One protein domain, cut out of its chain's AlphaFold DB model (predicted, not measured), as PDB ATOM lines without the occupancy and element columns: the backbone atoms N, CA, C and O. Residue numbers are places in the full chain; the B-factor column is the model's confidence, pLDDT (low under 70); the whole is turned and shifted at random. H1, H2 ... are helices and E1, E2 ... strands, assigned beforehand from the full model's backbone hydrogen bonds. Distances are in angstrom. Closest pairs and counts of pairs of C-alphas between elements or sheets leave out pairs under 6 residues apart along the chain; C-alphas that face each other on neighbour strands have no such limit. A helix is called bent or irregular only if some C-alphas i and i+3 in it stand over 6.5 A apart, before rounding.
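This is residues 975 to 1062 of the 1064 residues of an uncharacterized protein of Alteromonas sp. KC14 (UniProt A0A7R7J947). A small, strongly twisted sheet of four antiparallel strands forms the core, with its longest strand, E1, sharply bent, and helix H1 sits beside edge strand E2 rather than over a face of the sheet. The short helix H2 lies off the sheet, and a long stretch with no named element, residues 1034 to 1054, loops away from E3 before the chain returns as E4. The printed part has 88 residues, with two named helices and four named strands in the order H1, E1, H2, E2, E3, E4; the sheet runs E2, E3, E1, E4. The class is mixed, helices and strands, though under half of the residues, 40 of 88, are in named elements. The whole is compact and rounded, with a radius of gyration of the C-alphas of 12.2 A and spans of 34 by 30 by 20 A.

Find C-alpha 975 at (-0.434, 39.583, 21.487); from there H1 runs 18.4 A to residue 987. Next comes E1, residues 992 to 999, 20.1 A long, which bends by 64 degrees at residue 996. Read on to H2, residues 1007 to 1012, then to E2, residues 1017 to 1020, and E3, residues 1029 to 1033, 13.3 A long. E4, residues 1055 to 1058, ends at C-alpha 1058, at (-6.189, 45.304, 43.823).

Begin with the hairpin of E2 and E3, antiparallel at 155 degrees, where N 1030 and O 1019 are 2.8 A apart, within hydrogen-bond range. E3 and E1 are antiparallel at 140 degrees, with N 1031 and O 997 at 2.9 A and N 994 and O 1033 at 3.0 A. E1 and E4 are antiparallel at 116 degrees, with N 995 and O 1055 at 2.9 A. Look beside E2 for H1, at the sheet's level with a height over the sheet of 0.3 A; the closest C-alphas of H1 and E2 are those of Ser 981 and Leu 1017, 5.0 A apart. E1, H2 and E2 make a split strand-helix-strand unit, two strands that run the same way with E3 between them in the sheet, and its crossover is right-handed. H2 is not on the sheet, and H1 and H2 are apart. In H1 and H2 every O i to N i+4 pair is within hydrogen-bond range.

The two C-alphas farthest apart are those of Asp 1025 and Asn 1038, 35.2 A. The printed part has no cut, and the long link is E3 to E4, with 21 residues. Mean pLDDT of the printed part is 71.1; 39 residues are under 70, among them residues 999 to 1009 and 1042 to 1053.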
ATOM      1  N   ASP A 975       0.501  40.677  21.198       75.31
ATOM      2  CA  ASP A 975      -0.434  39.583  21.487       75.31
ATOM      3  C   ASP A 975       0.215  38.466  22.315       75.31
ATOM      4  O   ASP A 975      -0.359  38.023  23.317       75.31
ATOM      5  N   GLU A 976       1.461  38.089  22.005       75.56
ATOM      6  CA  GLU A 976       2.218  37.142  22.834       75.56
ATOM      7  C   GLU A 976       2.448  37.688  24.250       75.56
ATOM      8  O   GLU A 976       2.330  36.952  25.239       75.56
ATOM      9  N   LYS A 977       2.730  38.994  24.374       84.25
ATOM     10  CA  LYS A 977       2.900  39.662  25.671       84.25
ATOM     11  C   LYS A 977       1.602  39.703  26.475       84.25
ATOM     12  O   LYS A 977       1.654  39.480  27.689       84.25
ATOM     13  N   ILE A 978       0.458  39.945  25.838       83.88
ATOM     14  CA  ILE A 978      -0.862  39.930  26.484       83.88
ATOM     15  C   ILE A 978      -1.175  38.528  27.014       83.88
ATOM     16  O   ILE A 978      -1.463  38.373  28.206       83.88
ATOM     17  N   GLU A 979      -1.031  37.488  26.187       82.19
ATOM     18  CA  GLU A 979      -1.253  36.111  26.638       82.19
ATOM     19  C   GLU A 979      -0.306  35.713  27.780       82.19
ATOM     20  O   GLU A 979      -0.720  35.072  28.750       82.19
ATOM     21  N   ALA A 980       0.979  36.076  27.684       82.56
ATOM     22  CA  ALA A 980       1.961  35.804  28.729       82.56
ATOM     23  C   ALA A 980       1.604  36.517  30.045       82.56
ATOM     24  O   ALA A 980       1.713  35.919  31.118       82.56
ATOM     25  N   SER A 981       1.119  37.759  29.962       86.88
ATOM     26  CA  SER A 981       0.717  38.577  31.111       86.88
ATOM     27  C   SER A 981      -0.521  38.014  31.815       86.88
ATOM     28  O   SER A 981      -0.525  37.852  33.039       86.88
ATOM     29  N   GLN A 982      -1.542  37.615  31.050       83.75
ATOM     30  CA  GLN A 982      -2.724  36.921  31.571       83.75
ATOM     31  C   GLN A 982      -2.349  35.583  32.232       83.75
ATOM     32  O   GLN A 982      -2.789  35.288  33.348       83.75
ATOM     33  N   ARG A 983      -1.477  34.788  31.589       82.12
ATOM     34  CA  ARG A 983      -0.957  33.525  32.145       82.12
ATOM     35  C   ARG A 983      -0.158  33.737  33.439       82.12
ATOM     36  O   ARG A 983      -0.240  32.896  34.336       82.12
ATOM     37  N   ALA A 984       0.591  34.835  33.560       80.94
ATOM     38  CA  ALA A 984       1.335  35.180  34.773       80.94
ATOM     39  C   ALA A 984       0.393  35.515  35.943       80.94
ATOM     40  O   ALA A 984       0.509  34.908  37.012       80.94
ATOM     41  N   LEU A 985      -0.588  36.397  35.718       76.69
ATOM     42  CA  LEU A 985      -1.597  36.771  36.717       76.69
ATOM     43  C   LEU A 985      -2.407  35.565  37.199       76.69
ATOM     44  O   LEU A 985      -2.505  35.344  38.404       76.69
ATOM     45  N   ALA A 986      -2.907  34.730  36.284       73.00
ATOM     46  CA  ALA A 986      -3.688  33.539  36.628       73.00
ATOM     47  C   ALA A 986      -2.909  32.512  37.478       73.00
ATOM     48  O   ALA A 986      -3.507  31.745  38.234       73.00
ATOM     49  N   LYS A 987      -1.574  32.484  37.367       77.06
ATOM     50  CA  LYS A 987      -0.703  31.546  38.089       77.06
ATOM     51  C   LYS A 987      -0.298  32.045  39.482       77.06
ATOM     52  O   LYS A 987       0.039  31.227  40.338       77.06
ATOM     53  N   SER A 988      -0.309  33.359  39.708       68.00
ATOM     54  CA  SER A 988       0.072  33.984  40.977       68.00
ATOM     55  C   SER A 988      -0.538  35.384  41.102       68.00
ATOM     56  O   SER A 988       0.133  36.369  40.800       68.00
ATOM     57  N   LEU A 989      -1.776  35.497  41.603       63.25
ATOM     58  CA  LEU A 989      -2.359  36.800  41.950       63.25
ATOM     59  C   LEU A 989      -1.632  37.417  43.166       63.25
ATOM     60  O   LEU A 989      -1.783  36.898  44.280       63.25
ATOM     61  N   PRO A 990      -0.913  38.548  43.024       67.31
ATOM     62  CA  PRO A 990      -0.546  39.358  44.179       67.31
ATOM     63  C   PRO A 990      -1.808  40.022  44.758       67.31
ATOM     64  O   PRO A 990      -2.795  40.224  44.058       67.31
ATOM     65  N   LYS A 991      -1.810  40.405  46.042       72.25
ATOM     66  CA  LYS A 991      -2.966  41.129  46.618       72.25
ATOM     67  C   LYS A 991      -3.135  42.535  46.034       72.25
ATOM     68  O   LYS A 991      -4.256  43.032  45.946       72.25
ATOM     69  N   GLN A 992      -2.022  43.166  45.676       78.69
ATOM     70  CA  GLN A 992      -1.929  44.519  45.140       78.69
ATOM     71  C   GLN A 992      -0.914  44.524  43.998       78.69
ATOM     72  O   GLN A 992       0.071  43.787  44.044       78.69
ATOM     73  N   ILE A 993      -1.176  45.338  42.984       85.69
ATOM     74  CA  ILE A 993      -0.311  45.558  41.825       85.69
ATOM     75  C   ILE A 993      -0.362  47.048  41.470       85.69
ATOM     76  O   ILE A 993      -1.307  47.740  41.853       85.69
ATOM     77  N   CYS A 994       0.658  47.562  40.796       85.25
ATOM     78  CA  CYS A 994       0.726  48.969  40.423       85.25
ATOM     79  C   CYS A 994       0.249  49.142  38.991       85.25
ATOM     80  O   CYS A 994       0.726  48.432  38.112       85.25
ATOM     81  N   GLN A 995      -0.673  50.069  38.754       84.94
ATOM     82  CA  GLN A 995      -1.036  50.488  37.408       84.94
ATOM     83  C   GLN A 995      -0.184  51.700  37.045       84.94
ATOM     84  O   GLN A 995      -0.256  52.736  37.711       84.94
ATOM     85  N   LEU A 996       0.638  51.545  36.006       78.31
ATOM     86  CA  LEU A 996       1.425  52.637  35.440       78.31
ATOM     87  C   LEU A 996       0.494  53.505  34.579       78.31
ATOM     88  O   LEU A 996       0.265  54.681  34.863       78.31
ATOM     89  N   SER A 997      -0.147  52.862  33.604       73.44
ATOM     90  CA  SER A 997      -1.015  53.480  32.600       73.44
ATOM     91  C   SER A 997      -2.149  52.538  32.175       73.44
ATOM     92  O   SER A 997      -2.161  51.341  32.491       73.44
ATOM     93  N   ALA A 998      -3.129  53.101  31.477       74.38
ATOM     94  CA  ALA A 998      -4.125  52.382  30.697       74.38
ATOM     95  C   ALA A 998      -4.167  52.998  29.291       74.38
ATOM     96  O   ALA A 998      -3.834  54.168  29.133       74.38
ATOM     97  N   TYR A 999      -4.534  52.197  28.295       66.94
ATOM     98  CA  TYR A 999      -4.516  52.563  26.882       66.94
ATOM     99  C   TYR A 999      -5.772  52.017  26.208       66.94
ATOM    100  O   TYR A 999      -5.974  50.804  26.256       66.94
ATOM    101  N   TYR A1000      -6.598  52.847  25.570       53.31
ATOM    102  CA  TYR A1000      -7.752  52.344  24.809       53.31
ATOM    103  C   TYR A1000      -7.310  51.446  23.635       53.31
ATOM    104  O   TYR A1000      -7.820  50.337  23.467       53.31
ATOM    105  N   SER A1001      -6.248  51.829  22.915       56.84
ATOM    106  CA  SER A1001      -5.671  51.045  21.810       56.84
ATOM    107  C   SER A1001      -4.343  50.360  22.169       56.84
ATOM    108  O   SER A1001      -3.532  50.877  22.939       56.84
ATOM    109  N   LYS A1002      -4.056  49.210  21.537       64.06
ATOM    110  CA  LYS A1002      -2.715  48.583  21.582       64.06
ATOM    111  C   LYS A1002      -1.649  49.476  20.935       64.06
ATOM    112  O   LYS A1002      -0.491  49.415  21.336       64.06
ATOM    113  N   ALA A1003      -2.032  50.297  19.952       51.75
ATOM    114  CA  ALA A1003      -1.121  51.182  19.225       51.75
ATOM    115  C   ALA A1003      -0.537  52.300  20.108       51.75
ATOM    116  O   ALA A1003       0.551  52.799  19.830       51.75
ATOM    117  N   SER A1004      -1.225  52.653  21.199       50.28
ATOM    118  CA  SER A1004      -0.796  53.663  22.172       50.28
ATOM    119  C   SER A1004       0.294  53.156  23.135       50.28
ATOM    120  O   SER A1004       0.850  53.937  23.906       50.28
ATOM    121  N   VAL A1005       0.613  51.855  23.125       63.91
ATOM    122  CA  VAL A1005       1.627  51.263  24.008       63.91
ATOM    123  C   VAL A1005       3.015  51.411  23.380       63.91
ATOM    124  O   VAL A1005       3.297  50.815  22.344       63.91
ATOM    125  N   ASN A1006       3.927  52.139  24.027       64.50
ATOM    126  CA  ASN A1006       5.320  52.226  23.576       64.50
ATOM    127  C   ASN A1006       6.009  50.841  23.687       64.50
ATOM    128  O   ASN A1006       6.214  50.361  24.806       64.50
ATOM    129  N   PRO A1007       6.421  50.186  22.581       64.75
ATOM    130  CA  PRO A1007       7.013  48.848  22.640       64.75
ATOM    131  C   PRO A1007       8.365  48.821  23.369       64.75
ATOM    132  O   PRO A1007       8.704  47.808  23.983       64.75
ATOM    133  N   GLN A1008       9.124  49.926  23.369       62.12
ATOM    134  CA  GLN A1008      10.440  49.988  24.018       62.12
ATOM    135  C   GLN A1008      10.350  49.752  25.529       62.12
ATOM    136  O   GLN A1008      11.212  49.078  26.091       62.12
ATOM    137  N   ILE A1009       9.280  50.211  26.190       67.31
ATOM    138  CA  ILE A1009       9.117  50.044  27.642       67.31
ATOM    139  C   ILE A1009       8.971  48.564  28.032       67.31
ATOM    140  O   ILE A1009       9.483  48.130  29.060       67.31
ATOM    141  N   LEU A1010       8.336  47.759  27.170       73.25
ATOM    142  CA  LEU A1010       8.120  46.325  27.380       73.25
ATOM    143  C   LEU A1010       9.327  45.463  26.976       73.25
ATOM    144  O   LEU A1010       9.439  44.322  27.437       73.25
ATOM    145  N   ILE A1011      10.205  45.996  26.121       67.25
ATOM    146  CA  ILE A1011      11.506  45.411  25.768       67.25
ATOM    147  C   ILE A1011      12.513  45.657  26.900       67.25
ATOM    148  O   ILE A1011      13.200  44.726  27.321       67.25
ATOM    149  N   LEU A1012      12.579  46.892  27.407       67.19
ATOM    150  CA  LEU A1012      13.475  47.299  28.494       67.19
ATOM    151  C   LEU A1012      13.072  46.699  29.850       67.19
ATOM    152  O   LEU A1012      13.954  46.359  30.638       67.19
ATOM    153  N   HIS A1013      11.769  46.507  30.089       76.25
ATOM    154  CA  HIS A1013      11.224  45.957  31.337       76.25
ATOM    155  C   HIS A1013      10.311  44.736  31.082       76.25
ATOM    156  O   HIS A1013       9.075  44.840  31.099       76.25
ATOM    157  N   PRO A1014      10.889  43.540  30.837       77.94
ATOM    158  CA  PRO A1014      10.137  42.313  30.561       77.94
ATOM    159  C   PRO A1014       9.165  41.882  31.675       77.94
ATOM    160  O   PRO A1014       8.226  41.132  31.406       77.94
ATOM    161  N   GLU A1015       9.379  42.343  32.908       80.38
ATOM    162  CA  GLU A1015       8.558  42.102  34.098       80.38
ATOM    163  C   GLU A1015       7.214  42.842  34.105       80.38
ATOM    164  O   GLU A1015       6.309  42.434  34.839       80.38
ATOM    165  N   LEU A1016       7.059  43.895  33.293       86.88
ATOM    166  CA  LEU A1016       5.787  44.602  33.150       86.88
ATOM    167  C   LEU A1016       4.734  43.696  32.503       86.88
ATOM    168  O   LEU A1016       5.039  42.887  31.623       86.88
ATOM    169  N   LEU A1017       3.482  43.839  32.922       88.00
ATOM    170  CA  LEU A1017       2.348  43.066  32.420       88.00
ATOM    171  C   LEU A1017       1.432  43.978  31.602       88.00
ATOM    172  O   LEU A1017       1.067  45.050  32.076       88.00
ATOM    173  N   LEU A1018       1.021  43.537  30.414       88.69
ATOM    174  CA  LEU A1018       0.024  44.225  29.587       88.69
ATOM    175  C   LEU A1018      -1.248  43.376  29.551       88.69
ATOM    176  O   LEU A1018      -1.201  42.218  29.139       88.69
ATOM    177  N   VAL A1019      -2.370  43.910  30.034       87.88
ATOM    178  CA  VAL A1019      -3.581  43.114  30.297       87.88
ATOM    179  C   VAL A1019      -4.829  43.844  29.794       87.88
ATOM    180  O   VAL A1019      -5.077  44.957  30.258       87.88
ATOM    181  N   PRO A1020      -5.639  43.261  28.892       84.25
ATOM    182  CA  PRO A1020      -6.922  43.842  28.514       84.25
ATOM    183  C   PRO A1020      -7.907  43.803  29.686       84.25
ATOM    184  O   PRO A1020      -7.890  42.866  30.487       84.25
ATOM    185  N   ASN A1021      -8.797  44.790  29.756       75.62
ATOM    186  CA  ASN A1021      -9.885  44.846  30.734       75.62
ATOM    187  C   ASN A1021     -10.912  43.706  30.574       75.62
ATOM    188  O   ASN A1021     -11.538  43.300  31.548       75.62
ATOM    189  N   SER A1022     -11.060  43.166  29.362       69.06
ATOM    190  CA  SER A1022     -11.979  42.082  29.015       69.06
ATOM    191  C   SER A1022     -11.261  41.063  28.117       69.06
ATOM    192  O   SER A1022     -10.650  41.455  27.124       69.06
ATOM    193  N   PRO A1023     -11.311  39.747  28.414       59.81
ATOM    194  CA  PRO A1023     -10.636  38.734  27.593       59.81
ATOM    195  C   PRO A1023     -11.279  38.462  26.227       59.81
ATOM    196  O   PRO A1023     -10.686  37.739  25.430       59.81
ATOM    197  N   ALA A1024     -12.505  38.940  25.992       53.28
ATOM    198  CA  ALA A1024     -13.298  38.606  24.806       53.28
ATOM    199  C   ALA A1024     -13.548  39.802  23.877       53.28
ATOM    200  O   ALA A1024     -13.741  39.595  22.685       53.28
ATOM    201  N   ASP A1025     -13.562  41.016  24.431       56.50
ATOM    202  CA  ASP A1025     -13.856  42.257  23.712       56.50
ATOM    203  C   ASP A1025     -13.242  43.410  24.521       56.50
ATOM    204  O   ASP A1025     -13.799  43.826  25.539       56.50
ATOM    205  N   ALA A1026     -12.000  43.776  24.199       60.03
ATOM    206  CA  ALA A1026     -11.142  44.595  25.055       60.03
ATOM    207  C   ALA A1026     -11.253  46.080  24.697       60.03
ATOM    208  O   ALA A1026     -10.706  46.496  23.679       60.03
ATOM    209  N   THR A1027     -11.898  46.875  25.556       57.66
ATOM    210  CA  THR A1027     -12.026  48.328  25.346       57.66
ATOM    211  C   THR A1027     -10.843  49.130  25.890       57.66
ATOM    212  O   THR A1027     -10.697  50.285  25.531       57.66
ATOM    213  N   PHE A1028      -9.984  48.546  26.742       68.50
ATOM    214  CA  PHE A1028      -8.670  49.123  27.064       68.50
ATOM    215  C   PHE A1028      -7.682  48.101  27.652       68.50
ATOM    216  O   PHE A1028      -8.062  47.077  28.228       68.50
ATOM    217  N   TYR A1029      -6.389  48.415  27.558       82.12
ATOM    218  CA  TYR A1029      -5.242  47.627  28.009       82.12
ATOM    219  C   TYR A1029      -4.533  48.336  29.164       82.12
ATOM    220  O   TYR A1029      -4.141  49.493  29.053       82.12
ATOM    221  N   ARG A1030      -4.332  47.645  30.285       85.56
ATOM    222  CA  ARG A1030      -3.635  48.167  31.468       85.56
ATOM    223  C   ARG A1030      -2.180  47.719  31.458       85.56
ATOM    224  O   ARG A1030      -1.915  46.522  31.330       85.56
ATOM    225  N   LEU A1031      -1.258  48.661  31.652       87.12
ATOM    226  CA  LEU A1031       0.155  48.380  31.887       87.12
ATOM    227  C   LEU A1031       0.422  48.363  33.391       87.12
ATOM    228  O   LEU A1031       0.209  49.353  34.098       87.12
ATOM    229  N   LEU A1032       0.863  47.209  33.884       87.19
ATOM    230  CA  LEU A1032       0.964  46.916  35.305       87.19
ATOM    231  C   LEU A1032       2.397  46.544  35.695       87.19
ATOM    232  O   LEU A1032       3.043  45.735  35.028       87.19
ATOM    233  N   ALA A1033       2.853  47.076  36.826       86.75
ATOM    234  CA  ALA A1033       4.143  46.771  37.432       86.75
ATOM    235  C   ALA A1033       3.973  46.004  38.759       86.75
ATOM    236  O   ALA A1033       3.018  46.257  39.510       86.75
ATOM    237  N   PRO A1034       4.894  45.084  39.099       80.38
ATOM    238  CA  PRO A1034       4.927  44.471  40.422       80.38
ATOM    239  C   PRO A1034       5.214  45.515  41.518       80.38
ATOM    240  O   PRO A1034       5.980  46.456  41.322       80.38
ATOM    241  N   VAL A1035       4.627  45.327  42.704       80.31
ATOM    242  CA  VAL A1035       5.012  46.088  43.907       80.31
ATOM    243  C   VAL A1035       6.404  45.668  44.388       80.31
ATOM    244  O   VAL A1035       6.778  44.500  44.275       80.31
ATOM    245  N   ASN A1036       7.156  46.599  44.979       77.25
ATOM    246  CA  ASN A1036       8.455  46.289  45.581       77.25
ATOM    247  C   ASN A1036       8.336  45.481  46.891       77.25
ATOM    248  O   ASN A1036       7.245  45.270  47.420       77.25
ATOM    249  N   GLU A1037       9.479  45.080  47.462       72.75
ATOM    250  CA  GLU A1037       9.555  44.309  48.718       72.75
ATOM    251  C   GLU A1037       8.854  44.982  49.919       72.75
ATOM    252  O   GLU A1037       8.463  44.303  50.867       72.75
ATOM    253  N   ASN A1038       8.650  46.304  49.869       72.75
ATOM    254  CA  ASN A1038       7.952  47.089  50.891       72.75
ATOM    255  C   ASN A1038       6.455  47.307  50.585       72.75
ATOM    256  O   ASN A1038       5.786  48.049  51.306       72.75
ATOM    257  N   GLY A1039       5.921  46.700  49.519       70.81
ATOM    258  CA  GLY A1039       4.519  46.828  49.118       70.81
ATOM    259  C   GLY A1039       4.146  48.200  48.552       70.81
ATOM    260  O   GLY A1039       2.988  48.596  48.660       70.81
ATOM    261  N   LYS A1040       5.103  48.945  47.983       75.19
ATOM    262  CA  LYS A1040       4.863  50.233  47.311       75.19
ATOM    263  C   LYS A1040       5.067  50.128  45.800       75.19
ATOM    264  O   LYS A1040       5.828  49.281  45.331       75.19
ATOM    265  N   CYS A1041       4.414  51.029  45.072       76.50
ATOM    266  CA  CYS A1041       4.728  51.292  43.671       76.50
ATOM    267  C   CYS A1041       6.063  52.026  43.547       76.50
ATOM    268  O   CYS A1041       6.479  52.723  44.477       76.50
ATOM    269  N   VAL A1042       6.741  51.798  42.425       66.50
ATOM    270  CA  VAL A1042       8.069  52.331  42.115       66.50
ATOM    271  C   VAL A1042       7.984  53.055  40.779       66.50
ATOM    272  O   VAL A1042       7.289  52.582  39.881       66.50
ATOM    273  N   ASP A1043       8.673  54.187  40.691       63.91
ATOM    274  CA  ASP A1043       8.646  55.112  39.552       63.91
ATOM    275  C   ASP A1043       9.671  54.764  38.459       63.91
ATOM    276  O   ASP A1043       9.662  55.355  37.387       63.91
ATOM    277  N   ASP A1044      10.530  53.768  38.701       62.88
ATOM    278  CA  ASP A1044      11.647  53.357  37.831       62.88
ATOM    279  C   ASP A1044      11.217  52.875  36.421       62.88
ATOM    280  O   ASP A1044      12.066  52.539  35.598       62.88
ATOM    281  N   TYR A1045       9.908  52.819  36.158       59.78
ATOM    282  CA  TYR A1045       9.269  52.355  34.923       59.78
ATOM    283  C   TYR A1045       8.485  53.456  34.189       59.78
ATOM    284  O   TYR A1045       7.710  53.135  33.288       59.78
ATOM    285  N   LEU A1046       8.575  54.720  34.618       55.03
ATOM    286  CA  LEU A1046       7.742  55.800  34.090       55.03
ATOM    287  C   LEU A1046       8.382  56.528  32.902       55.03
ATOM    288  O   LEU A1046       9.558  56.887  32.928       55.03
ATOM    289  N   ASP A1047       7.554  56.836  31.906       51.94
ATOM    290  CA  ASP A1047       7.821  57.917  30.960       51.94
ATOM    291  C   ASP A1047       7.084  59.172  31.453       51.94
ATOM    292  O   ASP A1047       5.856  59.277  31.360       51.94
ATOM    293  N   HIS A1048       7.840  60.111  32.026       50.12
ATOM    294  CA  HIS A1048       7.306  61.333  32.637       50.12
ATOM    295  C   HIS A1048       6.646  62.301  31.635       50.12
ATOM    296  O   HIS A1048       6.109  63.319  32.059       50.12
ATOM    297  N   GLN A1049       6.647  62.016  30.324       41.03
ATOM    298  CA  GLN A1049       5.838  62.780  29.365       41.03
ATOM    299  C   GLN A1049       4.331  62.485  29.466       41.03
ATOM    300  O   GLN A1049       3.535  63.310  29.027       41.03
ATOM    301  N   TYR A1050       3.933  61.343  30.044       41.94
ATOM    302  CA  TYR A1050       2.546  60.855  29.984       41.94
ATOM    303  C   TYR A1050       1.852  60.707  31.347       41.94
ATOM    304  O   TYR A1050       0.636  60.519  31.392       41.94
ATOM    305  N   ARG A1051       2.589  60.766  32.469       47.69
ATOM    306  CA  ARG A1051       2.012  60.795  33.826       47.69
ATOM    307  C   ARG A1051       3.031  61.200  34.892       47.69
ATOM    308  O   ARG A1051       4.217  60.922  34.746       47.69
ATOM    309  N   ASP A1052       2.540  61.744  36.006       50.75
ATOM    310  CA  ASP A1052       3.382  62.155  37.142       50.75
ATOM    311  C   ASP A1052       3.713  61.028  38.142       50.75
ATOM    312  O   ASP A1052       4.735  61.116  38.816       50.75
ATOM    313  N   ALA A1053       2.862  59.997  38.292       56.56
ATOM    314  CA  ALA A1053       3.104  58.875  39.214       56.56
ATOM    315  C   ALA A1053       2.204  57.637  38.954       56.56
ATOM    316  O   ALA A1053       1.064  57.781  38.495       56.56
ATOM    317  N   PRO A1054       2.646  56.417  39.327       72.69
ATOM    318  CA  PRO A1054       1.846  55.195  39.303       72.69
ATOM    319  C   PRO A1054       0.987  55.041  40.568       72.69
ATOM    320  O   PRO A1054       1.402  55.396  41.675       72.69
ATOM    321  N   PHE A1055      -0.186  54.412  40.438       73.06
ATOM    322  CA  PHE A1055      -1.106  54.187  41.561       73.06
ATOM    323  C   PHE A1055      -1.392  52.699  41.813       73.06
ATOM    324  O   PHE A1055      -1.201  51.836  40.954       73.06
ATOM    325  N   MET A1056      -1.798  52.375  43.041       82.56
ATOM    326  CA  MET A1056      -1.898  50.996  43.523       82.56
ATOM    327  C   MET A1056      -3.332  50.468  43.449       82.56
ATOM    328  O   MET A1056      -4.230  51.021  44.079       82.56
ATOM    329  N   ILE A1057      -3.523  49.338  42.771       80.50
ATOM    330  CA  ILE A1057      -4.824  48.681  42.601       80.50
ATOM    331  C   ILE A1057      -4.829  47.266  43.196       80.50
ATOM    332  O   ILE A1057      -3.787  46.647  43.430       80.50
ATOM    333  N   ARG A1058      -6.022  46.719  43.449       78.06
ATOM    334  CA  ARG A1058      -6.189  45.304  43.823       78.06
ATOM    335  C   ARG A1058      -6.170  44.445  42.563       78.06
ATOM    336  O   ARG A1058      -6.932  44.713  41.643       78.06
ATOM    337  N   ALA A1059      -5.388  43.364  42.544       68.94
ATOM    338  CA  ALA A1059      -5.314  42.487  41.365       68.94
ATOM    339  C   ALA A1059      -6.647  41.778  41.035       68.94
ATOM    340  O   ALA A1059      -6.854  41.340  39.910       68.94
ATOM    341  N   THR A1060      -7.578  41.694  41.993       68.06
ATOM    342  CA  THR A1060      -8.953  41.221  41.751       68.06
ATOM    343  C   THR A1060      -9.755  42.140  40.832       68.06
ATOM    344  O   THR A1060     -10.646  41.656  40.151       68.06
ATOM    345  N   ASN A1061      -9.423  43.434  40.785       67.50
ATOM    346  CA  ASN A1061     -10.098  44.451  39.973       67.50
ATOM    347  C   ASN A1061      -9.477  44.568  38.562       67.50
ATOM    348  O   ASN A1061      -9.709  45.551  37.863       67.50
ATOM    349  N   VAL A1062      -8.594  43.631  38.190       66.88
ATOM    350  CA  VAL A1062      -7.916  43.534  36.879       66.88
ATOM    351  C   VAL A1062      -8.458  42.358  36.056       66.88
ATOM    352  O   VAL A1062      -8.282  42.317  34.847       66.88
TER     353      VAL A1062